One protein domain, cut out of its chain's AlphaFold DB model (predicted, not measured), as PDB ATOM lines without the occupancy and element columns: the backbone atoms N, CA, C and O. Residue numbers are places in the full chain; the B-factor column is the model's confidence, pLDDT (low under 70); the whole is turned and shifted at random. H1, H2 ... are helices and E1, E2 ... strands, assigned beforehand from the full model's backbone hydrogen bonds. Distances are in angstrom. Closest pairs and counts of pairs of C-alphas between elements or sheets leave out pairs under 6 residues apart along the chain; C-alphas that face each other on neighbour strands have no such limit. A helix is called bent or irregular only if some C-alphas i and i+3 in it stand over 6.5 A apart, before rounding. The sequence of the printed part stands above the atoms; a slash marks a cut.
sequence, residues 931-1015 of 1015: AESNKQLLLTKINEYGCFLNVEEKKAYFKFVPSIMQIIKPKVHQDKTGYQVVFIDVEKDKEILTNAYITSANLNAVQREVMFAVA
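AT A GLANCE: This is residues 931 to 1015 of the 1015 residues of a protein of Bacillus thuringiensis serovar israelensis ATCC 35646 (UniProt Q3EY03). A strongly twisted sheet of four strands forms the core, with helices H2 and H3 side by side, running opposite ways, over one face of it. H1 packs slantwise on the sheet with residues 938 to 945, near the place where E1 begins and E2 and E3 end, and the hairpin of E3 and E4 has a sharp bend in E4 at residue 995. The printed part has 85 residues with three named helices and four named strands, in the order H1, E1, E2, H2, E3, E4, H3. The sheet runs E1, E2, E3, E4 and is mixed, and the class is mixed, helices and strands. The whole is compact, with a radius of gyration of the C-alphas of 11.8 A, and has a rounded outline of 32 by 27 by 18 A.

IN THESE COORDINATES: The sheet holds E1, residues 947 to 950, E2, residues 955 to 959, E3, residues 979 to 985, and E4, residues 990 to 998. E3 is 18.9 A and E4 20.8 A from first to last C-alpha, while E1 is 10.2 A and E2 13.2 A. E4 bends by 82 degrees at residue 995; its last C-alpha, 998, is at (397.019, 290.261, 165.717). H1, residues 931 to 945, measures 21.0 A and begins with C-alpha 931 at (385.297, 268.992, 174.881). H2, residues 962 to 971, measures 15.2 A and is only just irregular, with C-alphas 967 and 970 6.8 A apart. H3, residues 1000 to 1014, measures 20.5 A and ends with C-alpha 1014 at (377.800, 291.808, 164.822).

HOW THE PARTS SIT: E2 and E3 are the inner strands, parallel, with N 956 and O 980 at 2.8 A and N 982 and O 956 at 2.9 A, within hydrogen-bond range. E1, an edge strand, is antiparallel to E2 and forms a hairpin with it; N 948 and O 957 are 2.8 A apart. E4, the other edge strand, forms an antiparallel hairpin with E3; N 983 and O 992 are 2.9 A apart, and beyond the bend N 979 and O 998 are 2.9 A apart. E2, H2 and E3 make a strand-helix-strand unit, two parallel neighbour strands with a helix between them in the chain, and its crossover is right-handed. H3 is on the sheet at a height of 9.2 A, over E2 and only just over E1, on which 3 of its C-alphas fall; it runs along the strands, at 12 degrees to E2 on the local plane. H2 is on the same face at a height of 9.1 A and runs along the strands, at 6 degrees to E3 on the local plane. H2 and H3 touch, with closest C-alphas those of Ile 964 and Val 1010 at 5.7 A, at a shallow tilt of 18 degrees, opposite ways. H1, at a height of 8.9 A, runs slantwise to the strands, at 45 degrees to E2 on the local plane; the closest C-alphas of H1 and E2 are those of Ile 942 and Lys 959, 5.6 A apart. The arrangement is three layers, helices on both faces of a sheet, with H2 and H3 on one face and H1 on the other, though the local plane under H1 leans 76 degrees from the whole sheet's. H1 touches H3 with residues 944 to 945 alone, the closest C-alphas being those of Tyr 945 and Met 1011 at 5.3 A; at 72 degrees they are only just about perpendicular. H1 and H2 are apart, as are E1 and E4. In H1 every O i to N i+4 pair is within hydrogen-bond range, against 4 of 6 in H2 and 9 of 11 in H3.

THE WHOLE: The two C-alphas farthest apart are those of Glu 932 and Pro 970, at 33.6 A. The printed part has no cut and ends at residue 1015, the chain's last. The link from H2 to E3 is short, with 7 residues, the other links are tight, and no link is long. The mean pLDDT of the printed part is 71.3, and 35 residues are under 70: 931 to 946, 948 to 952, 1000 to 1001 and 1004 to 1015.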
ATOM      1  N   ALA A 931     384.972 268.629 176.271       44.44
ATOM      2  CA  ALA A 931     385.297 268.992 174.881       44.44
ATOM      3  C   ALA A 931     384.089 269.492 174.063       44.44
ATOM      4  O   ALA A 931     384.195 270.491 173.352       44.44
ATOM      5  N   GLU A 932     382.938 268.824 174.174       46.81
ATOM      6  CA  GLU A 932     381.731 269.177 173.408       46.81
ATOM      7  C   GLU A 932     381.077 270.442 173.988       46.81
ATOM      8  O   GLU A 932     380.690 271.346 173.252       46.81
ATOM      9  N   SER A 933     381.059 270.563 175.322       48.97
ATOM     10  CA  SER A 933     380.516 271.731 176.024       48.97
ATOM     11  C   SER A 933     381.320 273.006 175.725       48.97
ATOM     12  O   SER A 933     380.750 274.043 175.380       48.97
ATOM     13  N   ASN A 934     382.659 272.917 175.732       49.66
ATOM     14  CA  ASN A 934     383.528 274.041 175.366       49.66
ATOM     15  C   ASN A 934     383.388 274.441 173.891       49.66
ATOM     16  O   ASN A 934     383.479 275.627 173.564       49.66
ATOM     17  N   LYS A 935     383.119 273.481 172.999       59.44
ATOM     18  CA  LYS A 935     382.867 273.751 171.581       59.44
ATOM     19  C   LYS A 935     381.524 274.453 171.367       59.44
ATOM     20  O   LYS A 935     381.475 275.450 170.649       59.44
ATOM     21  N   GLN A 936     380.457 274.003 172.030       55.66
ATOM     22  CA  GLN A 936     379.164 274.696 172.007       55.66
ATOM     23  C   GLN A 936     379.292 276.132 172.537       55.66
ATOM     24  O   GLN A 936     378.781 277.062 171.916       55.66
ATOM     25  N   LEU A 937     380.023 276.331 173.638       49.81
ATOM     26  CA  LEU A 937     380.249 277.649 174.236       49.81
ATOM     27  C   LEU A 937     381.036 278.588 173.306       49.81
ATOM     28  O   LEU A 937     380.690 279.762 173.178       49.81
ATOM     29  N   LEU A 938     382.071 278.073 172.636       58.81
ATOM     30  CA  LEU A 938     382.847 278.801 171.628       58.81
ATOM     31  C   LEU A 938     381.959 279.272 170.466       58.81
ATOM     32  O   LEU A 938     382.015 280.440 170.079       58.81
ATOM     33  N   LEU A 939     381.127 278.373 169.932       58.66
ATOM     34  CA  LEU A 939     380.224 278.669 168.820       58.66
ATOM     35  C   LEU A 939     379.163 279.701 169.207       58.66
ATOM     36  O   LEU A 939     378.934 280.636 168.441       58.66
ATOM     37  N   THR A 940     378.572 279.587 170.400       52.78
ATOM     38  CA  THR A 940     377.613 280.570 170.927       52.78
ATOM     39  C   THR A 940     378.261 281.945 171.073       52.78
ATOM     40  O   THR A 940     377.757 282.917 170.513       52.78
ATOM     41  N   LYS A 941     379.440 282.030 171.708       49.78
ATOM     42  CA  LYS A 941     380.157 283.303 171.894       49.78
ATOM     43  C   LYS A 941     380.547 283.960 170.569       49.78
ATOM     44  O   LYS A 941     380.409 285.168 170.411       49.78
ATOM     45  N   ILE A 942     380.996 283.185 169.584       60.84
ATOM     46  CA  ILE A 942     381.317 283.735 168.259       60.84
ATOM     47  C   ILE A 942     380.049 284.151 167.509       60.84
ATOM     48  O   ILE A 942     380.085 285.125 166.756       60.84
ATOM     49  N   ASN A 943     378.929 283.452 167.706       59.53
ATOM     50  CA  ASN A 943     377.664 283.822 167.085       59.53
ATOM     51  C   ASN A 943     377.134 285.163 167.598       59.53
ATOM     52  O   ASN A 943     376.693 285.969 166.777       59.53
ATOM     53  N   GLU A 944     377.194 285.358 168.917       48.50
ATOM     54  CA  GLU A 944     376.645 286.507 169.645       48.50
ATOM     55  C   GLU A 944     377.560 287.733 169.585       48.50
ATOM     56  O   GLU A 944     377.098 288.827 169.282       48.50
ATOM     57  N   TYR A 945     378.864 287.558 169.807       47.53
ATOM     58  CA  TYR A 945     379.813 288.670 169.964       47.53
ATOM     59  C   TYR A 945     380.737 288.856 168.757       47.53
ATOM     60  O   TYR A 945     381.579 289.754 168.722       47.53
ATOM     61  N   GLY A 946     380.654 287.970 167.763       55.88
ATOM     62  CA  GLY A 946     381.469 288.050 166.554       55.88
ATOM     63  C   GLY A 946     382.941 287.701 166.729       55.88
ATOM     64  O   GLY A 946     383.654 287.584 165.730       55.88
ATOM     65  N   CYS A 947     383.419 287.529 167.961       71.12
ATOM     66  CA  CYS A 947     384.800 287.183 168.262       71.12
ATOM     67  C   CYS A 947     384.948 286.463 169.610       71.12
ATOM     68  O   CYS A 947     384.133 286.622 170.512       71.12
ATOM     69  N   PHE A 948     386.006 285.665 169.745       69.06
ATOM     70  CA  PHE A 948     386.380 284.965 170.972       69.06
ATOM     71  C   PHE A 948     387.900 284.799 171.041       69.06
ATOM     72  O   PHE A 948     388.542 284.491 170.042       69.06
ATOM     73  N   LEU A 949     388.502 284.979 172.216       66.62
ATOM     74  CA  LEU A 949     389.948 284.846 172.398       66.62
ATOM     75  C   LEU A 949     390.285 283.572 173.176       66.62
ATOM     76  O   LEU A 949     389.865 283.418 174.317       66.62
ATOM     77  N   ASN A 950     391.110 282.704 172.587       64.50
ATOM     78  CA  ASN A 950     391.722 281.575 173.278       64.50
ATOM     79  C   ASN A 950     393.207 281.870 173.528       64.50
ATOM     80  O   ASN A 950     394.037 281.875 172.611       64.50
ATOM     81  N   VAL A 951     393.528 282.136 174.792       56.06
ATOM     82  CA  VAL A 951     394.872 282.535 175.214       56.06
ATOM     83  C   VAL A 951     395.837 281.351 175.239       56.06
ATOM     84  O   VAL A 951     396.993 281.514 174.847       56.06
ATOM     85  N   GLU A 952     395.366 280.165 175.628       59.84
ATOM     86  CA  GLU A 952     396.184 278.947 175.701       59.84
ATOM     87  C   GLU A 952     396.667 278.516 174.315       59.84
ATOM     88  O   GLU A 952     397.847 278.223 174.118       59.84
ATOM     89  N   GLU A 953     395.781 278.576 173.321       73.12
ATOM     90  CA  GLU A 953     396.112 278.246 171.934       73.12
ATOM     91  C   GLU A 953     396.751 279.409 171.162       73.12
ATOM     92  O   GLU A 953     397.157 279.237 170.011       73.12
ATOM     93  N   LYS A 954     396.834 280.599 171.772       78.06
ATOM     94  CA  LYS A 954     397.208 281.862 171.117       78.06
ATOM     95  C   LYS A 954     396.417 282.115 169.831       78.06
ATOM     96  O   LYS A 954     396.990 282.498 168.810       78.06
ATOM     97  N   LYS A 955     395.096 281.937 169.878       82.25
ATOM     98  CA  LYS A 955     394.193 282.165 168.743       82.25
ATOM     99  C   LYS A 955     393.106 283.173 169.084       82.25
ATOM    100  O   LYS A 955     392.478 283.092 170.134       82.25
ATOM    101  N   ALA A 956     392.857 284.092 168.163       81.31
ATOM    102  CA  ALA A 956     391.716 284.988 168.176       81.31
ATOM    103  C   ALA A 956     390.719 284.505 167.117       81.31
ATOM    104  O   ALA A 956     390.994 284.563 165.916       81.31
ATOM    105  N   TYR A 957     389.589 283.986 167.575       83.94
ATOM    106  CA  TYR A 957     388.503 283.486 166.753       83.94
ATOM    107  C   TYR A 957     387.538 284.616 166.392       83.94
ATOM    108  O   TYR A 957     387.218 285.456 167.228       83.94
ATOM    109  N   PHE A 958     387.050 284.627 165.158       83.69
ATOM    110  CA  PHE A 958     386.140 285.639 164.629       83.69
ATOM    111  C   PHE A 958     385.038 284.991 163.800       83.69
ATOM    112  O   PHE A 958     385.277 284.007 163.105       83.69
ATOM    113  N   LYS A 959     383.830 285.547 163.818       83.00
ATOM    114  CA  LYS A 959     382.728 285.059 162.986       83.00
ATOM    115  C   LYS A 959     383.059 285.298 161.514       83.00
ATOM    116  O   LYS A 959     383.545 286.363 161.127       83.00
ATOM    117  N   PHE A 960     382.824 284.295 160.677       86.94
ATOM    118  CA  PHE A 960     383.129 284.373 159.254       86.94
ATOM    119  C   PHE A 960     382.064 285.181 158.499       86.94
ATOM    120  O   PHE A 960     381.151 284.621 157.899       86.94
ATOM    121  N   VAL A 961     382.187 286.513 158.524       80.50
ATOM    122  CA  VAL A 961     381.329 287.434 157.761       80.50
ATOM    123  C   VAL A 961     382.136 288.578 157.121       80.50
ATOM    124  O   VAL A 961     383.150 289.008 157.684       80.50
ATOM    125  N   PRO A 962     381.712 289.111 155.953       78.88
ATOM    126  CA  PRO A 962     382.481 290.116 155.211       78.88
ATOM    127  C   PRO A 962     382.800 291.405 155.986       78.88
ATOM    128  O   PRO A 962     383.883 291.959 155.802       78.88
ATOM    129  N   SER A 963     381.898 291.871 156.857       70.56
ATOM    130  CA  SER A 963     382.077 293.081 157.680       70.56
ATOM    131  C   SER A 963     383.241 292.938 158.667       70.56
ATOM    132  O   SER A 963     384.153 293.763 158.694       70.56
ATOM    133  N   ILE A 964     383.274 291.828 159.405       77.69
ATOM    134  CA  ILE A 964     384.332 291.504 160.372       77.69
ATOM    135  C   ILE A 964     385.684 291.334 159.672       77.69
ATOM    136  O   ILE A 964     386.709 291.819 160.150       77.69
ATOM    137  N   MET A 965     385.704 290.717 158.488       81.44
ATOM    138  CA  MET A 965     386.934 290.595 157.702       81.44
ATOM    139  C   MET A 965     387.511 291.959 157.303       81.44
ATOM    140  O   MET A 965     388.731 292.126 157.311       81.44
ATOM    141  N   GLN A 966     386.664 292.936 156.963       78.31
ATOM    142  CA  GLN A 966     387.112 294.289 156.617       78.31
ATOM    143  C   GLN A 966     387.696 295.037 157.821       78.31
ATOM    144  O   GLN A 966     388.700 295.727 157.657       78.31
ATOM    145  N   ILE A 967     387.130 294.841 159.015       75.62
ATOM    146  CA  ILE A 967     387.611 295.417 160.284       75.62
ATOM    147  C   ILE A 967     388.981 294.857 160.676       75.62
ATOM    148  O   ILE A 967     389.875 295.586 161.110       75.62
ATOM    149  N   ILE A 968     389.163 293.549 160.500       86.00
ATOM    150  CA  ILE A 968     390.379 292.844 160.911       86.00
ATOM    151  C   ILE A 968     391.535 293.113 159.945       86.00
ATOM    152  O   ILE A 968     392.671 293.309 160.376       86.00
ATOM    153  N   LYS A 969     391.264 293.146 158.635       88.00
ATOM    154  CA  LYS A 969     392.283 293.226 157.574       88.00
ATOM    155  C   LYS A 969     393.356 294.318 157.763       88.00
ATOM    156  O   LYS A 969     394.517 293.999 157.513       88.00
ATOM    157  N   PRO A 970     393.054 295.565 158.177       88.25
ATOM    158  CA  PRO A 970     394.083 296.591 158.386       88.25
ATOM    159  C   PRO A 970     394.889 296.429 159.685       88.25
ATOM    160  O   PRO A 970     395.891 297.117 159.856       88.25
ATOM    161  N   LYS A 971     394.466 295.558 160.608       86.75
ATOM    162  CA  LYS A 971     395.001 295.451 161.979       86.75
ATOM    163  C   LYS A 971     395.777 294.158 162.244       86.75
ATOM    164  O   LYS A 971     396.200 293.919 163.377       86.75
ATOM    165  N   VAL A 972     395.974 293.354 161.202       89.88
ATOM    166  CA  VAL A 972     396.688 292.077 161.243       89.88
ATOM    167  C   VAL A 972     398.003 292.119 160.475       89.88
ATOM    168  O   VAL A 972     398.182 292.903 159.544       89.88
ATOM    169  N   HIS A 973     398.911 291.221 160.833       87.44
ATOM    170  CA  HIS A 973     400.257 291.102 160.272       87.44
ATOM    171  C   HIS A 973     400.656 289.622 160.107       87.44
ATOM    172  O   HIS A 973     399.895 288.726 160.460       87.44
ATOM    173  N   GLN A 974     401.824 289.331 159.520       89.31
ATOM    174  CA  GLN A 974     402.255 287.952 159.189       89.31
ATOM    175  C   GLN A 974     403.496 287.465 159.961       89.31
ATOM    176  O   GLN A 974     403.961 286.348 159.743       89.31
ATOM    177  N   ASP A 975     404.038 288.265 160.879       83.56
ATOM    178  CA  ASP A 975     405.291 287.969 161.596       83.56
ATOM    179  C   ASP A 975     405.174 286.930 162.739       83.56
ATOM    180  O   ASP A 975     406.149 286.676 163.445       83.56
ATOM    181  N   LYS A 976     404.003 286.295 162.901       82.69
ATOM    182  CA  LYS A 976     403.688 285.300 163.946       82.69
ATOM    183  C   LYS A 976     403.754 285.812 165.393       82.69
ATOM    184  O   LYS A 976     403.796 285.001 166.320       82.69
ATOM    185  N   THR A 977     403.737 287.124 165.618       71.81
ATOM    186  CA  THR A 977     403.644 287.714 166.963       71.81
ATOM    187  C   THR A 977     402.190 287.998 167.360       71.81
ATOM    188  O   THR A 977     401.392 288.443 166.540       71.81
ATOM    189  N   GLY A 978     401.819 287.749 168.621       82.56
ATOM    190  CA  GLY A 978     400.441 287.917 169.106       82.56
ATOM    191  C   GLY A 978     399.573 286.666 168.925       82.56
ATOM    192  O   GLY A 978     400.053 285.550 169.131       82.56
ATOM    193  N   TYR A 979     398.299 286.850 168.573       83.31
ATOM    194  CA  TYR A 979     397.310 285.776 168.428       83.31
ATOM    195  C   TYR A 979     397.056 285.463 166.956       83.31
ATOM    196  O   TYR A 979     396.887 286.379 166.155       83.31
ATOM    197  N   GLN A 980     396.997 284.186 166.592       91.75
ATOM    198  CA  GLN A 980     396.623 283.759 165.249       91.75
ATOM    199  C   GLN A 980     395.136 284.022 165.010       91.75
ATOM    200  O   GLN A 980     394.292 283.617 165.805       91.75
ATOM    201  N   VAL A 981     394.804 284.667 163.898       90.38
ATOM    202  CA  VAL A 981     393.419 284.948 163.520       90.38
ATOM    203  C   VAL A 981     392.794 283.698 162.902       90.38
ATOM    204  O   VAL A 981     393.310 283.145 161.926       90.38
ATOM    205  N   VAL A 982     391.665 283.264 163.453       91.69
ATOM    206  CA  VAL A 982     390.877 282.125 162.970       91.69
ATOM    207  C   VAL A 982     389.456 282.599 162.710       91.69
ATOM    208  O   VAL A 982     388.877 283.288 163.541       91.69
ATOM    209  N   PHE A 983     388.880 282.243 161.566       91.69
ATOM    210  CA  PHE A 983     387.470 282.512 161.299       91.69
ATOM    211  C   PHE A 983     386.628 281.263 161.547       91.69
ATOM    212  O   PHE A 983     387.033 280.176 161.149       91.69
ATOM    213  N   ILE A 984     385.456 281.410 162.159       86.06
ATOM    214  CA  ILE A 984     384.485 280.328 162.331       86.06
ATOM    215  C   ILE A 984     383.211 280.661 161.559       86.06
ATOM    216  O   ILE A 984     382.568 281.687 161.791       86.06
ATOM    217  N   ASP A 985     382.845 279.773 160.638       85.06
ATOM    218  CA  ASP A 985     381.514 279.731 160.038       85.06
ATOM    219  C   ASP A 985     380.597 278.965 160.999       85.06
ATOM    220  O   ASP A 985     380.613 277.733 161.035       85.06
ATOM    221  N   VAL A 986     379.864 279.708 161.832       75.50
ATOM    222  CA  VAL A 986     379.033 279.159 162.917       75.50
ATOM    223  C   VAL A 986     377.904 278.278 162.368       75.50
ATOM    224  O   VAL A 986     377.591 277.253 162.961       75.50
ATOM    225  N   GLU A 987     377.332 278.624 161.209       74.12
ATOM    226  CA  GLU A 987     376.250 277.844 160.586       74.12
ATOM    227  C   GLU A 987     376.734 276.487 160.064       74.12
ATOM    228  O   GLU A 987     375.964 275.529 159.996       74.12
ATOM    229  N   LYS A 988     378.013 276.404 159.678       79.00
ATOM    230  CA  LYS A 988     378.631 275.183 159.143       79.00
ATOM    231  C   LYS A 988     379.553 274.473 160.132       79.00
ATOM    232  O   LYS A 988     380.175 273.494 159.727       79.00
ATOM    233  N   ASP A 989     379.665 274.981 161.362       76.75
ATOM    234  CA  ASP A 989     380.599 274.511 162.393       76.75
ATOM    235  C   ASP A 989     382.009 274.256 161.821       76.75
ATOM    236  O   ASP A 989     382.586 273.170 161.925       76.75
ATOM    237  N   LYS A 990     382.533 275.251 161.089       84.50
ATOM    238  CA  LYS A 990     383.785 275.116 160.337       84.50
ATOM    239  C   LYS A 990     384.780 276.217 160.670       84.50
ATOM    240  O   LYS A 990     384.529 277.394 160.416       84.50
ATOM    241  N   GLU A 991     385.961 275.802 161.119       87.44
ATOM    242  CA  GLU A 991     387.110 276.684 161.312       87.44
ATOM    243  C   GLU A 991     387.890 276.919 160.012       87.44
ATOM    244  O   GLU A 991     388.143 276.014 159.210       87.44
ATOM    245  N   ILE A 992     388.314 278.162 159.825       88.31
ATOM    246  CA  ILE A 992     389.142 278.639 158.726       88.31
ATOM    247  C   ILE A 992     390.366 279.301 159.358       88.31
ATOM    248  O   ILE A 992     390.339 280.467 159.760       88.31
ATOM    249  N   LEU A 993     391.459 278.542 159.459       85.12
ATOM    250  CA  LEU A 993     392.730 279.077 159.937       85.12
ATOM    251  C   LEU A 993     393.328 280.044 158.915       85.12
ATOM    252  O   LEU A 993     393.355 279.766 157.714       85.12
ATOM    253  N   THR A 994     393.863 281.161 159.405       86.88
ATOM    254  CA  THR A 994     394.580 282.132 158.575       86.88
ATOM    255  C   THR A 994     396.065 282.179 158.934       86.88
ATOM    256  O   THR A 994     396.477 281.786 160.026       86.88
ATOM    257  N   ASN A 995     396.883 282.698 158.015       86.44
ATOM    258  CA  ASN A 995     398.296 283.005 158.273       86.44
ATOM    259  C   ASN A 995     398.490 284.404 158.894       86.44
ATOM    260  O   ASN A 995     399.607 284.920 158.905       86.44
ATOM    261  N   ALA A 996     397.407 285.042 159.345       89.75
ATOM    262  CA  ALA A 996     397.419 286.381 159.908       89.75
ATOM    263  C   ALA A 996     397.440 286.319 161.439       89.75
ATOM    264  O   ALA A 996     396.830 285.443 162.050       89.75
ATOM    265  N   TYR A 997     398.142 287.267 162.046       91.06
ATOM    266  CA  TYR A 997     398.276 287.421 163.484       91.06
ATOM    267  C   TYR A 997     397.869 288.832 163.897       91.06
ATOM    268  O   TYR A 997     397.918 289.757 163.090       91.06
ATOM    269  N   ILE A 998     397.451 288.988 165.148       85.75
ATOM    270  CA  ILE A 998     397.019 290.261 165.717       85.75
ATOM    271  C   ILE A 998     397.670 290.477 167.083       85.75
ATOM    272  O   ILE A 998     397.703 289.578 167.924       85.75
ATOM    273  N   THR A 999     398.224 291.668 167.309       81.50
ATOM    274  CA  THR A 999     398.808 292.034 168.608       81.50
ATOM    275  C   THR A 999     397.701 292.265 169.633       81.50
ATOM    276  O   THR A 999     396.603 292.664 169.257       81.50
ATOM    277  N   SER A1000     397.972 292.095 170.930       66.12
ATOM    278  CA  SER A1000     396.971 292.348 171.983       66.12
ATOM    279  C   SER A1000     396.396 293.774 171.922       66.12
ATOM    280  O   SER A1000     395.199 293.975 172.112       66.12
ATOM    281  N   ALA A1001     397.224 294.765 171.570       63.97
ATOM    282  CA  ALA A1001     396.794 296.157 171.415       63.97
ATOM    283  C   ALA A1001     395.799 296.344 170.255       63.97
ATOM    284  O   ALA A1001     394.757 296.977 170.425       63.97
ATOM    285  N   ASN A1002     396.089 295.755 169.090       71.44
ATOM    286  CA  ASN A1002     395.185 295.797 167.942       71.44
ATOM    287  C   ASN A1002     393.956 294.913 168.152       71.44
ATOM    288  O   ASN A1002     392.877 295.265 167.686       71.44
ATOM    289  N   LEU A1003     394.095 293.802 168.879       70.06
ATOM    290  CA  LEU A1003     393.007 292.887 169.198       70.06
ATOM    291  C   LEU A1003     391.937 293.583 170.034       70.06
ATOM    292  O   LEU A1003     390.775 293.525 169.661       70.06
ATOM    293  N   ASN A1004     392.322 294.356 171.049       52.22
ATOM    294  CA  ASN A1004     391.377 295.156 171.833       52.22
ATOM    295  C   ASN A1004     390.645 296.221 170.991       52.22
ATOM    296  O   ASN A1004     389.515 296.601 171.293       52.22
ATOM    297  N   ALA A1005     391.279 296.757 169.943       61.69
ATOM    298  CA  ALA A1005     390.633 297.687 169.012       61.69
ATOM    299  C   ALA A1005     389.723 296.963 168.004       61.69
ATOM    300  O   ALA A1005     388.677 297.486 167.633       61.69
ATOM    301  N   VAL A1006     390.115 295.767 167.559       68.25
ATOM    302  CA  VAL A1006     389.319 294.911 166.672       68.25
ATOM    303  C   VAL A1006     388.105 294.350 167.396       68.25
ATOM    304  O   VAL A1006     387.024 294.427 166.844       68.25
ATOM    305  N   GLN A1007     388.241 293.822 168.612       56.28
ATOM    306  CA  GLN A1007     387.125 293.257 169.378       56.28
ATOM    307  C   GLN A1007     386.036 294.304 169.621       56.28
ATOM    308  O   GLN A1007     384.865 294.004 169.428       56.28
ATOM    309  N   ARG A1008     386.427 295.554 169.918       53.50
ATOM    310  CA  ARG A1008     385.501 296.693 169.979       53.50
ATOM    311  C   ARG A1008     384.734 296.860 168.668       53.50
ATOM    312  O   ARG A1008     383.517 296.769 168.664       53.50
ATOM    313  N   GLU A1009     385.432 297.045 167.549       60.00
ATOM    314  CA  GLU A1009     384.795 297.259 166.239       60.00
ATOM    315  C   GLU A1009     383.999 296.048 165.729       60.00
ATOM    316  O   GLU A1009     382.992 296.225 165.055       60.00
ATOM    317  N   VAL A1010     384.420 294.826 166.061       55.69
ATOM    318  CA  VAL A1010     383.744 293.581 165.678       55.69
ATOM    319  C   VAL A1010     382.457 293.384 166.467       55.69
ATOM    320  O   VAL A1010     381.448 293.053 165.852       55.69
ATOM    321  N   MET A1011     382.454 293.645 167.779       48.62
ATOM    322  CA  MET A1011     381.211 293.630 168.557       48.62
ATOM    323  C   MET A1011     380.208 294.660 168.019       48.62
ATOM    324  O   MET A1011     379.028 294.350 167.902       48.62
ATOM    325  N   PHE A1012     380.682 295.831 167.574       46.22
ATOM    326  CA  PHE A1012     379.850 296.846 166.909       46.22
ATOM    327  C   PHE A1012     379.383 296.479 165.489       46.22
ATOM    328  O   PHE A1012     378.550 297.193 164.944       46.22
ATOM    329  N   ALA A1013     379.933 295.430 164.871       48.66
ATOM    330  CA  ALA A1013     379.577 294.993 163.517       48.66
ATOM    331  C   ALA A1013     378.792 293.670 163.477       48.66
ATOM    332  O   ALA A1013     378.409 293.229 162.387       48.66
ATOM    333  N   VAL A1014     378.637 293.006 164.629       42.41
ATOM    334  CA  VAL A1014     377.800 291.808 164.822       42.41
ATOM    335  C   VAL A1014     376.464 292.140 165.482       42.41
ATOM    336  O   VAL A1014     375.488 291.446 165.194       42.41
ATOM    337  N   ALA A1015     376.422 293.200 166.293       37.00
ATOM    338  CA  ALA A1015     375.200 293.955 166.569       37.00
ATOM    339  C   ALA A1015     374.754 294.723 165.316       37.00
ATOM    340  O   ALA A1015     373.524 294.845 165.125       37.00
TER     341      ALA A1015